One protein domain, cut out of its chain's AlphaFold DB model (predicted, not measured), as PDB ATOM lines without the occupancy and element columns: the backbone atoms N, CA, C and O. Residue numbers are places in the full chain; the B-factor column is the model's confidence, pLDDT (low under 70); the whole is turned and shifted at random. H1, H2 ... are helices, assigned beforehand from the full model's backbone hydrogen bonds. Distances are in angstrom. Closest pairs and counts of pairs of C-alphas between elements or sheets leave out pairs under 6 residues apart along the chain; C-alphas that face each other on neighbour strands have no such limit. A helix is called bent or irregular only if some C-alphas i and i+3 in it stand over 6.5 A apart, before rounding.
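This is residues 41 to 141 of the 150 residues of an uncharacterized protein of Acidobacteria bacterium (UniProt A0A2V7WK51). A long helix, H6, crosses H1 with its first part and then sticks out of the body as a free arm, residues 130 to 141. The rest of the body is a helical hairpin of H3 and H4, side by side, with the short helices H2 and H5 between this hairpin and H1. The printed part has 101 residues with six named helices, H1 to H6 in that order, and no named strand; the class is all helix. It is only just compact, close to loose, with a radius of gyration of the C-alphas of 15.3 A, and spans 51 by 37 by 21 A, while the body without the free arm spans 34 by 30 by 22 A.

H1, residues 41 to 55, touches H2, residues 64 to 68, with residues 51 to 55 alone; their closest C-alphas, those of Leu 51 and Tyr 64, are 5.0 A apart. H3, residues 72 to 83, and H4, residues 88 to 102, form a hairpin. They touch at a shallow tilt of 14 degrees, opposite ways, and their closest C-alphas are those of Ala 80 and Ser 91, 4.6 A apart. H5, residues 111 to 115, touches H2, with the closest C-alphas at Gly 67 and Leu 111, 4.7 A apart. H4 touches H5 with residues 97 to 101 alone, the closest C-alphas being those of Ile 97 and Tyr 114, 6.0 A apart. H6, residues 118 to 141, touches H1 with residues 118 to 128 alone, at a steep tilt of 58 degrees, opposite ways; the closest C-alphas are those of Ala 45 and Gly 124, 4.4 A apart. H1 is apart from H3 and H4, and H6 is apart from H2, H3, H4 and H5. In H3, H4, H5 and H6 every O i to N i+4 pair is within hydrogen-bond range; in H1 9 of 11 are, and in H2 0 of 1, beside 2 of 2 O i to N i+3 pairs.

H1 begins with C-alpha 41 at (202.039, 166.441, 199.977) and measures 20.4 A from first to last C-alpha. It is neither bent nor irregular, but only just: C-alphas 50 and 53 are 6.3 A apart. H2 and H5 have five residues each. H3 measures 17.0 A, and H4 measures 21.0 A from C-alpha 88 at (196.846, 175.955, 211.394). H6, the longest helix, measures 34.7 A and ends with C-alpha 141 at (207.973, 142.198, 208.746).

The two C-alphas farthest apart are those of Leu 103 and Ser 141, 51.3 A. The printed part has no cut and no long link. The mean pLDDT of the printed part is 94.3, and no printed residue is under 70.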
ATOM      1  N   LEU A  41     201.661 167.450 200.970       95.44
ATOM      2  CA  LEU A  41     202.039 166.441 199.977       95.44
ATOM      3  C   LEU A  41     200.890 165.467 199.693       95.44
ATOM      4  O   LEU A  41     200.641 165.144 198.535       95.44
ATOM      5  N   GLY A  42     200.165 165.040 200.730       96.25
ATOM      6  CA  GLY A  42     198.978 164.200 200.581       96.25
ATOM      7  C   GLY A  42     197.840 164.915 199.853       96.25
ATOM      8  O   GLY A  42     197.227 164.339 198.961       96.25
ATOM      9  N   PHE A  43     197.600 166.186 200.178       95.62
ATOM     10  CA  PHE A  43     196.600 167.015 199.515       95.62
ATOM     11  C   PHE A  43     196.955 167.251 198.044       95.62
ATOM     12  O   PHE A  43     196.102 167.072 197.184       95.62
ATOM     13  N   ALA A  44     198.217 167.563 197.736       96.31
ATOM     14  CA  ALA A  44     198.693 167.687 196.361       96.31
ATOM     15  C   ALA A  44     198.552 166.376 195.576       96.31
ATOM     16  O   ALA A  44     198.122 166.402 194.426       96.31
ATOM     17  N   ALA A  45     198.862 165.233 196.198       97.25
ATOM     18  CA  ALA A  45     198.679 163.924 195.579       97.25
ATOM     19  C   ALA A  45     197.201 163.661 195.252       97.25
ATOM     20  O   ALA A  45     196.869 163.306 194.122       97.25
ATOM     21  N   ALA A  46     196.311 163.878 196.226       96.44
ATOM     22  CA  ALA A  46     194.875 163.699 196.051       96.44
ATOM     23  C   ALA A  46     194.319 164.643 194.976       96.44
ATOM     24  O   ALA A  46     193.618 164.202 194.068       96.44
ATOM     25  N   ALA A  47     194.689 165.924 195.028       94.75
ATOM     26  CA  ALA A  47     194.286 166.914 194.040       94.75
ATOM     27  C   ALA A  47     194.782 166.536 192.637       94.75
ATOM     28  O   ALA A  47     194.002 166.576 191.696       94.75
ATOM     29  N   ALA A  48     196.030 166.090 192.483       93.88
ATOM     30  CA  ALA A  48     196.568 165.694 191.185       93.88
ATOM     31  C   ALA A  48     195.848 164.477 190.586       93.88
ATOM     32  O   ALA A  48     195.524 164.488 189.399       93.88
ATOM     33  N   VAL A  49     195.559 163.455 191.400       95.06
ATOM     34  CA  VAL A  49     194.846 162.238 190.970       95.06
ATOM     35  C   VAL A  49     193.387 162.524 190.610       95.06
ATOM     36  O   VAL A  49     192.834 161.868 189.733       95.06
ATOM     37  N   VAL A  50     192.753 163.502 191.257       93.50
ATOM     38  CA  VAL A  50     191.358 163.864 190.977       93.50
ATOM     39  C   VAL A  50     191.260 164.840 189.803       93.50
ATOM     40  O   VAL A  50     190.486 164.629 188.872       93.50
ATOM     41  N   LEU A  51     192.049 165.914 189.827       92.44
ATOM     42  CA  LEU A  51     191.902 167.041 188.914       92.44
ATOM     43  C   LEU A  51     192.493 166.748 187.533       92.44
ATOM     44  O   LEU A  51     191.802 166.952 186.535       92.44
ATOM     45  N   TYR A  52     193.728 166.246 187.436       90.94
ATOM     46  CA  TYR A  52     194.385 166.123 186.129       90.94
ATOM     47  C   TYR A  52     193.788 165.031 185.237       90.94
ATOM     48  O   TYR A  52     193.546 165.319 184.065       90.94
ATOM     49  N   PRO A  53     193.448 163.827 185.737       91.50
ATOM     50  CA  PRO A  53     192.702 162.860 184.936       91.50
ATOM     51  C   PRO A  53     191.353 163.400 184.453       91.50
ATOM     52  O   PRO A  53     190.980 163.155 183.305       91.50
ATOM     53  N   SER A  54     190.654 164.182 185.286       91.31
ATOM     54  CA  SER A  54     189.389 164.814 184.892       91.31
ATOM     55  C   SER A  54     189.578 165.850 183.775       91.31
ATOM     56  O   SER A  54     188.827 165.842 182.805       91.31
ATOM     57  N   ALA A  55     190.645 166.655 183.840       88.31
ATOM     58  CA  ALA A  55     190.984 167.644 182.816       88.31
ATOM     59  C   ALA A  55     191.428 167.005 181.486       88.31
ATOM     60  O   ALA A  55     191.240 167.585 180.419       88.31
ATOM     61  N   LEU A  56     192.020 165.807 181.541       88.44
ATOM     62  CA  LEU A  56     192.421 165.030 180.363       88.44
ATOM     63  C   LEU A  56     191.250 164.287 179.699       88.44
ATOM     64  O   LEU A  56     191.445 163.663 178.659       88.44
ATOM     65  N   GLY A  57     190.048 164.332 180.285       89.62
ATOM     66  CA  GLY A  57     188.879 163.608 179.785       89.62
ATOM     67  C   GLY A  57     188.910 162.104 180.074       89.62
ATOM     68  O   GLY A  57     188.189 161.347 179.429       89.62
ATOM     69  N   LEU A  58     189.727 161.655 181.038       90.00
ATOM     70  CA  LEU A  58     189.769 160.248 181.466       90.00
ATOM     71  C   LEU A  58     188.558 159.857 182.330       90.00
ATOM     72  O   LEU A  58     188.314 158.675 182.556       90.00
ATOM     73  N   VAL A  59     187.805 160.846 182.820       90.50
ATOM     74  CA  VAL A  59     186.593 160.677 183.629       90.50
ATOM     75  C   VAL A  59     185.466 161.511 182.998       90.50
ATOM     76  O   VAL A  59     185.750 162.602 182.502       90.50
ATOM     77  N   PRO A  60     184.190 161.065 183.024       89.88
ATOM     78  CA  PRO A  60     183.076 161.798 182.402       89.88
ATOM     79  C   PRO A  60     182.798 163.190 182.990       89.88
ATOM     80  O   PRO A  60     182.120 164.001 182.363       89.88
ATOM     81  N   VAL A  61     183.278 163.455 184.208       92.38
ATOM     82  CA  VAL A  61     183.091 164.721 184.920       92.38
ATOM     83  C   VAL A  61     184.425 165.447 184.993       92.38
ATOM     84  O   VAL A  61     185.384 164.916 185.546       92.38
ATOM     85  N   ASP A  62     184.461 166.679 184.490       91.75
ATOM     86  CA  ASP A  62     185.625 167.563 184.564       91.75
ATOM     87  C   ASP A  62     185.588 168.373 185.871       91.75
ATOM     88  O   ASP A  62     184.971 169.438 185.967       91.75
ATOM     89  N   LEU A  63     186.232 167.834 186.908       93.06
ATOM     90  CA  LEU A  63     186.329 168.462 188.228       93.06
ATOM     91  C   LEU A  63     187.297 169.650 188.224       93.06
ATOM     92  O   LEU A  63     187.157 170.578 189.027       93.06
ATOM     93  N   TYR A  64     188.249 169.673 187.295       93.12
ATOM     94  CA  TYR A  64     189.165 170.794 187.136       93.12
ATOM     95  C   TYR A  64     188.435 172.075 186.698       93.12
ATOM     96  O   TYR A  64     188.806 173.178 187.110       93.12
ATOM     97  N   ARG A  65     187.310 171.959 185.978       93.56
ATOM     98  CA  ARG A  65     186.449 173.114 185.660       93.56
ATOM     99  C   ARG A  65     185.806 173.784 186.866       93.56
ATOM    100  O   ARG A  65     185.475 174.965 186.771       93.56
ATOM    101  N   ILE A  66     185.650 173.081 187.991       95.31
ATOM    102  CA  ILE A  66     185.092 173.677 189.215       95.31
ATOM    103  C   ILE A  66     185.944 174.866 189.659       95.31
ATOM    104  O   ILE A  66     185.389 175.832 190.161       95.31
ATOM    105  N   GLY A  67     187.252 174.864 189.397       95.38
ATOM    106  CA  GLY A  67     188.153 175.946 189.791       95.38
ATOM    107  C   GLY A  67     187.900 177.283 189.086       95.38
ATOM    108  O   GLY A  67     188.427 178.296 189.531       95.38
ATOM    109  N   PHE A  68     187.075 177.310 188.031       95.19
ATOM    110  CA  PHE A  68     186.567 178.548 187.421       95.19
ATOM    111  C   PHE A  68     185.260 179.043 188.055       95.19
ATOM    112  O   PHE A  68     184.826 180.162 187.788       95.19
ATOM    113  N   ALA A  69     184.582 178.204 188.840       96.12
ATOM    114  CA  ALA A  69     183.299 178.543 189.426       96.12
ATOM    115  C   ALA A  69     183.480 179.421 190.681       96.12
ATOM    116  O   ALA A  69     184.374 179.155 191.489       96.12
ATOM    117  N   PRO A  70     182.570 180.382 190.936       93.88
ATOM    118  CA  PRO A  70     182.608 181.227 192.136       93.88
ATOM    119  C   PRO A  70     182.556 180.457 193.465       93.88
ATOM    120  O   PRO A  70     182.900 180.993 194.511       93.88
ATOM    121  N   VAL A  71     182.114 179.195 193.436       95.81
ATOM    122  CA  VAL A  71     182.030 178.329 194.618       95.81
ATOM    123  C   VAL A  71     183.379 177.717 195.016       95.81
ATOM    124  O   VAL A  71     183.546 177.318 196.165       95.81
ATOM    125  N   ALA A  72     184.366 177.647 194.116       96.25
ATOM    126  CA  ALA A  72     185.635 176.977 194.407       96.25
ATOM    127  C   ALA A  72     186.418 177.603 195.578       96.25
ATOM    128  O   ALA A  72     186.867 176.842 196.442       96.25
ATOM    129  N   PRO A  73     186.520 178.946 195.697       97.62
ATOM    130  CA  PRO A  73     187.113 179.580 196.872       97.62
ATOM    131  C   PRO A  73     186.414 179.186 198.177       97.62
ATOM    132  O   PRO A  73     187.085 178.922 199.171       97.62
ATOM    133  N   LEU A  74     185.078 179.076 198.171       97.62
ATOM    134  CA  LEU A  74     184.295 178.686 199.349       97.62
ATOM    135  C   LEU A  74     184.553 177.233 199.755       97.62
ATOM    136  O   LEU A  74     184.700 176.950 200.944       97.62
ATOM    137  N   ILE A  75     184.649 176.317 198.786       96.69
ATOM    138  CA  ILE A  75     184.992 174.911 199.045       96.69
ATOM    139  C   ILE A  75     186.358 174.834 199.729       96.69
ATOM    140  O   ILE A  75     186.494 174.218 200.786       96.69
ATOM    141  N   LEU A  76     187.359 175.503 199.156       97.38
ATOM    142  CA  LEU A  76     188.719 175.478 199.681       97.38
ATOM    143  C   LEU A  76     188.819 176.161 201.061       97.38
ATOM    144  O   LEU A  76     189.457 175.621 201.965       97.38
ATOM    145  N   ALA A  77     188.131 177.289 201.258       97.94
ATOM    146  CA  ALA A  77     188.051 177.974 202.548       97.94
ATOM    147  C   ALA A  77     187.374 177.112 203.625       97.94
ATOM    148  O   ALA A  77     187.827 177.091 204.767       97.94
ATOM    149  N   THR A  78     186.337 176.353 203.263       98.06
ATOM    150  CA  THR A  78     185.647 175.435 204.184       98.06
ATOM    151  C   THR A  78     186.574 174.305 204.625       98.06
ATOM    152  O   THR A  78     186.658 174.006 205.814       98.06
ATOM    153  N   VAL A  79     187.328 173.710 203.691       96.19
ATOM    154  CA  VAL A  79     188.338 172.688 204.015       96.19
ATOM    155  C   VAL A  79     189.387 173.244 204.981       96.19
ATOM    156  O   VAL A  79     189.717 172.581 205.962       96.19
ATOM    157  N   ALA A  80     189.875 174.467 204.749       96.94
ATOM    158  CA  ALA A  80     190.813 175.119 205.660       96.94
ATOM    159  C   ALA A  80     190.197 175.389 207.039       96.94
ATOM    160  O   ALA A  80     190.811 175.061 208.047       96.94
ATOM    161  N   ALA A  81     188.972 175.911 207.105       97.81
ATOM    162  CA  ALA A  81     188.291 176.172 208.371       97.81
ATOM    163  C   ALA A  81     188.119 174.893 209.210       97.81
ATOM    164  O   ALA A  81     188.435 174.890 210.397       97.81
ATOM    165  N   CYS A  82     187.719 173.779 208.587       97.69
ATOM    166  CA  CYS A  82     187.588 172.480 209.259       97.69
ATOM    167  C   CYS A  82     188.919 171.923 209.792       97.69
ATOM    168  O   CYS A  82     188.926 171.093 210.703       97.69
ATOM    169  N   LEU A  83     190.045 172.335 209.205       96.25
ATOM    170  CA  LEU A  83     191.381 171.868 209.567       96.25
ATOM    171  C   LEU A  83     192.150 172.869 210.437       96.25
ATOM    172  O   LEU A  83     193.230 172.519 210.908       96.25
ATOM    173  N   ALA A  84     191.610 174.063 210.700       95.81
ATOM    174  CA  ALA A  84     192.320 175.164 211.351       95.81
ATOM    175  C   ALA A  84     192.890 174.800 212.728       95.81
ATOM    176  O   ALA A  84     194.058 175.083 212.993       95.81
ATOM    177  N   ASP A  85     192.118 174.097 213.560       95.25
ATOM    178  CA  ASP A  85     192.538 173.741 214.922       95.25
ATOM    179  C   ASP A  85     193.695 172.732 214.945       95.25
ATOM    180  O   ASP A  85     194.562 172.779 215.818       95.25
ATOM    181  N   ARG A  86     193.716 171.797 213.985       94.94
ATOM    182  CA  ARG A  86     194.711 170.709 213.933       94.94
ATOM    183  C   ARG A  86     195.900 171.027 213.033       94.94
ATOM    184  O   ARG A  86     197.004 170.553 213.288       94.94
ATOM    185  N   HIS A  87     195.662 171.816 211.992       95.62
ATOM    186  CA  HIS A  87     196.602 172.147 210.927       95.62
ATOM    187  C   HIS A  87     196.538 173.650 210.607       95.62
ATOM    188  O   HIS A  87     196.129 174.060 209.510       95.62
ATOM    189  N   PRO A  88     196.928 174.510 211.565       93.94
ATOM    190  CA  PRO A  88     196.846 175.955 211.394       93.94
ATOM    191  C   PRO A  88     197.767 176.455 210.276       93.94
ATOM    192  O   PRO A  88     197.423 177.411 209.589       93.94
ATOM    193  N   ARG A  89     198.916 175.805 210.028       94.69
ATOM    194  CA  ARG A  89     199.843 176.230 208.962       94.69
ATOM    195  C   ARG A  89     199.291 175.884 207.585       94.69
ATOM    196  O   ARG A  89     199.408 176.699 206.675       94.69
ATOM    197  N   PHE A  90     198.663 174.715 207.444       95.44
ATOM    198  CA  PHE A  90     197.906 174.369 206.241       95.44
ATOM    199  C   PHE A  90     196.805 175.393 205.963       95.44
ATOM    200  O   PHE A  90     196.700 175.912 204.855       95.44
ATOM    201  N   SER A  91     196.044 175.750 206.992       96.31
ATOM    202  CA  SER A  91     194.924 176.685 206.871       96.31
ATOM    203  C   SER A  91     195.389 178.104 206.525       96.31
ATOM    204  O   SER A  91     194.827 178.737 205.633       96.31
ATOM    205  N   CYS A  92     196.483 178.576 207.133       96.00
ATOM    206  CA  CYS A  92     197.128 179.832 206.748       96.00
ATOM    207  C   CYS A  92     197.647 179.804 205.304       96.00
ATOM    208  O   CYS A  92     197.502 180.788 204.586       96.00
ATOM    209  N   ALA A  93     198.228 178.693 204.846       96.38
ATOM    210  CA  ALA A  93     198.668 178.573 203.458       96.38
ATOM    211  C   ALA A  93     197.495 178.612 202.474       96.38
ATOM    212  O   ALA A  93     197.602 179.256 201.435       96.38
ATOM    213  N   VAL A  94     196.363 177.987 202.813       97.69
ATOM    214  CA  VAL A  94     195.131 178.109 202.025       97.69
ATOM    215  C   VAL A  94     194.658 179.559 201.964       97.69
ATOM    216  O   VAL A  94     194.303 180.030 200.888       97.69
ATOM    217  N   LEU A  95     194.716 180.302 203.069       97.88
ATOM    218  CA  LEU A  95     194.395 181.728 203.047       97.88
ATOM    219  C   LEU A  95     195.326 182.504 202.097       97.88
ATOM    220  O   LEU A  95     194.851 183.313 201.306       97.88
ATOM    221  N   VAL A  96     196.632 182.216 202.114       98.00
ATOM    222  CA  VAL A  96     197.602 182.813 201.177       98.00
ATOM    223  C   VAL A  96     197.277 182.452 199.723       98.00
ATOM    224  O   VAL A  96     197.346 183.323 198.860       98.00
ATOM    225  N   ILE A  97     196.881 181.206 199.445       98.06
ATOM    226  CA  ILE A  97     196.427 180.761 198.116       98.06
ATOM    227  C   ILE A  97     195.216 181.579 197.659       98.06
ATOM    228  O   ILE A  97     195.209 182.076 196.536       98.06
ATOM    229  N   LEU A  98     194.211 181.739 198.523       98.25
ATOM    230  CA  LEU A  98     192.989 182.480 198.204       98.25
ATOM    231  C   LEU A  98     193.273 183.964 197.953       98.25
ATOM    232  O   LEU A  98     192.755 184.518 196.988       98.25
ATOM    233  N   ILE A  99     194.137 184.586 198.761       98.31
ATOM    234  CA  ILE A  99     194.584 185.970 198.547       98.31
ATOM    235  C   ILE A  99     195.334 186.091 197.216       98.31
ATOM    236  O   ILE A  99     195.081 187.009 196.443       98.31
ATOM    237  N   ALA A 100     196.246 185.162 196.922       97.69
ATOM    238  CA  ALA A 100     196.993 185.175 195.669       97.69
ATOM    239  C   ALA A 100     196.077 185.005 194.448       97.69
ATOM    240  O   ALA A 100     196.315 185.646 193.424       97.69
ATOM    241  N   PHE A 101     195.044 184.168 194.568       97.25
ATOM    242  CA  PHE A 101     194.024 183.974 193.543       97.25
ATOM    243  C   PHE A 101     193.194 185.241 193.319       97.25
ATOM    244  O   PHE A 101     193.083 185.692 192.183       97.25
ATOM    245  N   ASP A 102     192.675 185.853 194.388       97.06
ATOM    246  CA  ASP A 102     191.867 187.078 194.314       97.06
ATOM    247  C   ASP A 102     192.656 188.247 193.693       97.06
ATOM    248  O   ASP A 102     192.178 188.949 192.801       97.06
ATOM    249  N   LEU A 103     193.932 188.374 194.063       97.06
ATOM    250  CA  LEU A 103     194.857 189.364 193.504       97.06
ATOM    251  C   LEU A 103     195.433 188.979 192.129       97.06
ATOM    252  O   LEU A 103     196.242 189.727 191.580       97.06
ATOM    253  N   HIS A 104     195.045 187.831 191.568       94.12
ATOM    254  CA  HIS A 104     195.499 187.331 190.267       94.12
ATOM    255  C   HIS A 104     197.034 187.249 190.126       94.12
ATOM    256  O   HIS A 104     197.582 187.445 189.038       94.12
ATOM    257  N   LEU A 105     197.750 186.932 191.214       94.25
ATOM    258  CA  LEU A 105     199.218 187.034 191.269       94.25
ATOM    259  C   LEU A 105     199.951 186.086 190.308       94.25
ATOM    260  O   LEU A 105     201.077 186.378 189.913       94.25
ATOM    261  N   LEU A 106     199.336 184.960 189.929       90.44
ATOM    262  CA  LEU A 106     199.908 184.009 188.967       90.44
ATOM    263  C   LEU A 106     199.320 184.174 187.553       90.44
ATOM    264  O   LEU A 106     199.653 183.405 186.654       90.44
ATOM    265  N   GLY A 107     198.418 185.140 187.341       86.38
ATOM    266  CA  GLY A 107     197.748 185.385 186.055       86.38
ATOM    267  C   GLY A 107     196.767 184.287 185.609       86.38
ATOM    268  O   GLY A 107     196.168 184.386 184.534       86.38
ATOM    269  N   GLY A 108     196.598 183.230 186.409       85.75
ATOM    270  CA  GLY A 108     195.600 182.184 186.205       85.75
ATOM    271  C   GLY A 108     194.219 182.623 186.693       85.75
ATOM    272  O   GLY A 108     194.112 183.308 187.708       85.75
ATOM    273  N   THR A 109     193.171 182.201 185.983       92.19
ATOM    274  CA  THR A 109     191.760 182.387 186.375       92.19
ATOM    275  C   THR A 109     191.136 181.121 186.968       92.19
ATOM    276  O   THR A 109     189.973 181.136 187.360       92.19
ATOM    277  N   ASN A 110     191.888 180.018 187.025       94.50
ATOM    278  CA  ASN A 110     191.471 178.786 187.678       94.50
ATOM    279  C   ASN A 110     192.108 178.715 189.071       94.50
ATOM    280  O   ASN A 110     193.332 178.787 189.190       94.50
ATOM    281  N   LEU A 111     191.297 178.546 190.117       96.94
ATOM    282  CA  LEU A 111     191.785 178.430 191.493       96.94
ATOM    283  C   LEU A 111     192.773 177.269 191.664       96.94
ATOM    284  O   LEU A 111     193.739 177.381 192.417       96.94
ATOM    285  N   TRP A 112     192.561 176.159 190.956       95.94
ATOM    286  CA  TRP A 112     193.396 174.971 191.084       95.94
ATOM    287  C   TRP A 112     194.846 175.207 190.660       95.94
ATOM    288  O   TRP A 112     195.732 174.593 191.249       95.94
ATOM    289  N   ASP A 113     195.100 176.161 189.759       94.12
ATOM    290  CA  ASP A 113     196.458 176.535 189.330       94.12
ATOM    291  C   ASP A 113     197.280 177.158 190.471       94.12
ATOM    292  O   ASP A 113     198.502 177.037 190.515       94.12
ATOM    293  N   TYR A 114     196.614 177.790 191.443       96.50
ATOM    294  CA  TYR A 114     197.260 178.339 192.638       96.50
ATOM    295  C   TYR A 114     197.480 177.267 193.707       96.50
ATOM    296  O   TYR A 114     198.380 177.394 194.538       96.50
ATOM    297  N   VAL A 115     196.667 176.212 193.683       96.50
ATOM    298  CA  VAL A 115     196.651 175.147 194.684       96.50
ATOM    299  C   VAL A 115     197.690 174.072 194.381       96.50
ATOM    300  O   VAL A 115     198.434 173.682 195.279       96.50
ATOM    301  N   VAL A 116     197.732 173.562 193.152       95.81
ATOM    302  CA  VAL A 116     198.619 172.462 192.766       95.81
ATOM    303  C   VAL A 116     199.046 172.603 191.311       95.81
ATOM    304  O   VAL A 116     198.229 172.823 190.420       95.81
ATOM    305  N   ASP A 117     200.345 172.447 191.077       93.88
ATOM    306  CA  ASP A 117     200.923 172.336 189.740       93.88
ATOM    307  C   ASP A 117     201.309 170.876 189.431       93.88
ATOM    308  O   ASP A 117     201.462 170.064 190.357       93.88
ATOM    309  N   PRO A 118     201.479 170.509 188.144       90.94
ATOM    310  CA  PRO A 118     201.750 169.128 187.758       90.94
ATOM    311  C   PRO A 118     203.002 168.536 188.414       90.94
ATOM    312  O   PRO A 118     203.007 167.352 188.757       90.94
ATOM    313  N   PHE A 119     204.045 169.342 188.644       93.00
ATOM    314  CA  PHE A 119     205.275 168.871 189.283       93.00
ATOM    315  C   PHE A 119     205.030 168.518 190.746       93.00
ATOM    316  O   PHE A 119     205.393 167.425 191.186       93.00
ATOM    317  N   LEU A 120     204.365 169.402 191.493       95.31
ATOM    318  CA  LEU A 120     203.987 169.122 192.874       95.31
ATOM    319  C   LEU A 120     203.041 167.929 192.980       95.31
ATOM    320  O   LEU A 120     203.190 167.118 193.893       95.31
ATOM    321  N   GLY A 121     202.110 167.794 192.037       95.62
ATOM    322  CA  GLY A 121     201.227 166.640 191.941       95.62
ATOM    323  C   GLY A 121     202.002 165.327 191.838       95.62
ATOM    324  O   GLY A 121     201.798 164.422 192.647       95.62
ATOM    325  N   VAL A 122     202.954 165.243 190.902       95.19
ATOM    326  CA  VAL A 122     203.821 164.063 190.736       95.19
ATOM    327  C   VAL A 122     204.664 163.809 191.987       95.19
ATOM    328  O   VAL A 122     204.716 162.675 192.465       95.19
ATOM    329  N   ILE A 123     205.277 164.846 192.566       95.81
ATOM    330  CA  ILE A 123     206.058 164.730 193.808       95.81
ATOM    331  C   ILE A 123     205.189 164.178 194.947       95.81
ATOM    332  O   ILE A 123     205.624 163.287 195.678       95.81
ATOM    333  N   GLY A 124     203.961 164.680 195.089       96.88
ATOM    334  CA  GLY A 124     202.995 164.219 196.081       96.88
ATOM    335  C   GLY A 124     202.622 162.752 195.885       96.88
ATOM    336  O   GLY A 124     202.648 161.983 196.846       96.88
ATOM    337  N   ILE A 125     202.331 162.341 194.647       97.38
ATOM    338  CA  ILE A 125     201.988 160.952 194.303       97.38
ATOM    339  C   ILE A 125     203.149 160.008 194.626       97.38
ATOM    340  O   ILE A 125     202.948 158.996 195.299       97.38
ATOM    341  N   VAL A 126     204.371 160.344 194.203       97.00
ATOM    342  CA  VAL A 126     205.567 159.538 194.493       97.00
ATOM    343  C   VAL A 126     205.793 159.439 196.000       97.00
ATOM    344  O   VAL A 126     206.017 158.348 196.524       97.00
ATOM    345  N   TRP A 127     205.680 160.556 196.724       96.31
ATOM    346  CA  TRP A 127     205.791 160.563 198.180       96.31
ATOM    347  C   TRP A 127     204.750 159.650 198.845       96.31
ATOM    348  O   TRP A 127     205.100 158.860 199.724       96.31
ATOM    349  N   ALA A 128     203.489 159.723 198.412       95.56
ATOM    350  CA  ALA A 128     202.410 158.899 198.944       95.56
ATOM    351  C   ALA A 128     202.646 157.406 198.661       95.56
ATOM    352  O   ALA A 128     202.490 156.583 199.563       95.56
ATOM    353  N   ALA A 129     203.098 157.059 197.452       95.25
ATOM    354  CA  ALA A 129     203.419 155.687 197.067       95.25
ATOM    355  C   ALA A 129     204.563 155.096 197.911       95.25
ATOM    356  O   ALA A 129     204.443 153.982 198.421       95.25
ATOM    357  N   LEU A 130     205.641 155.857 198.130       94.75
ATOM    358  CA  LEU A 130     206.760 155.443 198.989       94.75
ATOM    359  C   LEU A 130     206.344 155.308 200.463       94.75
ATOM    360  O   LEU A 130     206.825 154.439 201.198       94.75
ATOM    361  N   ARG A 131     205.431 156.165 200.928       92.50
ATOM    362  CA  ARG A 131     204.906 156.068 202.292       92.50
ATOM    363  C   ARG A 131     204.012 154.841 202.471       92.50
ATOM    364  O   ARG A 131     204.100 154.181 203.502       92.50
ATOM    365  N   ALA A 132     203.182 154.527 201.482       90.81
ATOM    366  CA  ALA A 132     202.365 153.321 201.488       90.81
ATOM    367  C   ALA A 132     203.231 152.055 201.436       90.81
ATOM    368  O   ALA A 132     203.007 151.136 202.218       90.81
ATOM    369  N   SER A 133     204.261 152.024 200.582       92.31
ATOM    370  CA  SER A 133     205.154 150.867 200.484       92.31
ATOM    371  C   SER A 133     205.905 150.616 201.790       92.31
ATOM    372  O   SER A 133     205.890 149.491 202.275       92.31
ATOM    373  N   SER A 134     206.479 151.650 202.413       90.19
ATOM    374  CA  SER A 134     207.138 151.507 203.723       90.19
ATOM    375  C   SER A 134     206.200 150.952 204.798       90.19
ATOM    376  O   SER A 134     206.581 150.021 205.498       90.19
ATOM    377  N   ALA A 135     204.956 151.433 204.870       87.44
ATOM    378  CA  ALA A 135     203.972 150.906 205.816       87.44
ATOM    379  C   ALA A 135     203.626 149.426 205.552       87.44
ATOM    380  O   ALA A 135     203.517 148.640 206.488       87.44
ATOM    381  N   ILE A 136     203.492 149.025 204.283       90.06
ATOM    382  CA  ILE A 136     203.235 147.624 203.906       90.06
ATOM    383  C   ILE A 136     204.424 146.728 204.279       90.06
ATOM    384  O   ILE A 136     204.226 145.617 204.768       90.06
ATOM    385  N   LEU A 137     205.655 147.201 204.060       89.69
ATOM    386  CA  LEU A 137     206.876 146.476 204.419       89.69
ATOM    387  C   LEU A 137     206.990 146.281 205.937       89.69
ATOM    388  O   LEU A 137     207.287 145.172 206.375       89.69
ATOM    389  N   GLU A 138     206.707 147.324 206.723       88.62
ATOM    390  CA  GLU A 138     206.685 147.264 208.191       88.62
ATOM    391  C   GLU A 138     205.667 146.226 208.686       88.62
ATOM    392  O   GLU A 138     206.017 145.333 209.460       88.62
ATOM    393  N   VAL A 139     204.432 146.274 208.171       87.69
ATOM    394  CA  VAL A 139     203.380 145.303 208.516       87.69
ATOM    395  C   VAL A 139     203.789 143.882 208.133       87.69
ATOM    396  O   VAL A 139     203.619 142.968 208.936       87.69
ATOM    397  N   ARG A 140     204.375 143.679 206.947       86.69
ATOM    398  CA  ARG A 140     204.836 142.351 206.525       86.69
ATOM    399  C   ARG A 140     205.911 141.805 207.462       86.69
ATOM    400  O   ARG A 140     205.784 140.671 207.904       86.69
ATOM    401  N   SER A 141     206.906 142.619 207.825       85.94
ATOM    402  CA  SER A 141     207.973 142.198 208.746       85.94
ATOM    403  C   SER A 141     207.481 141.862 210.158       85.94
ATOM    404  O   SER A 141     208.119 141.082 210.850       85.94
TER     405      SER A 141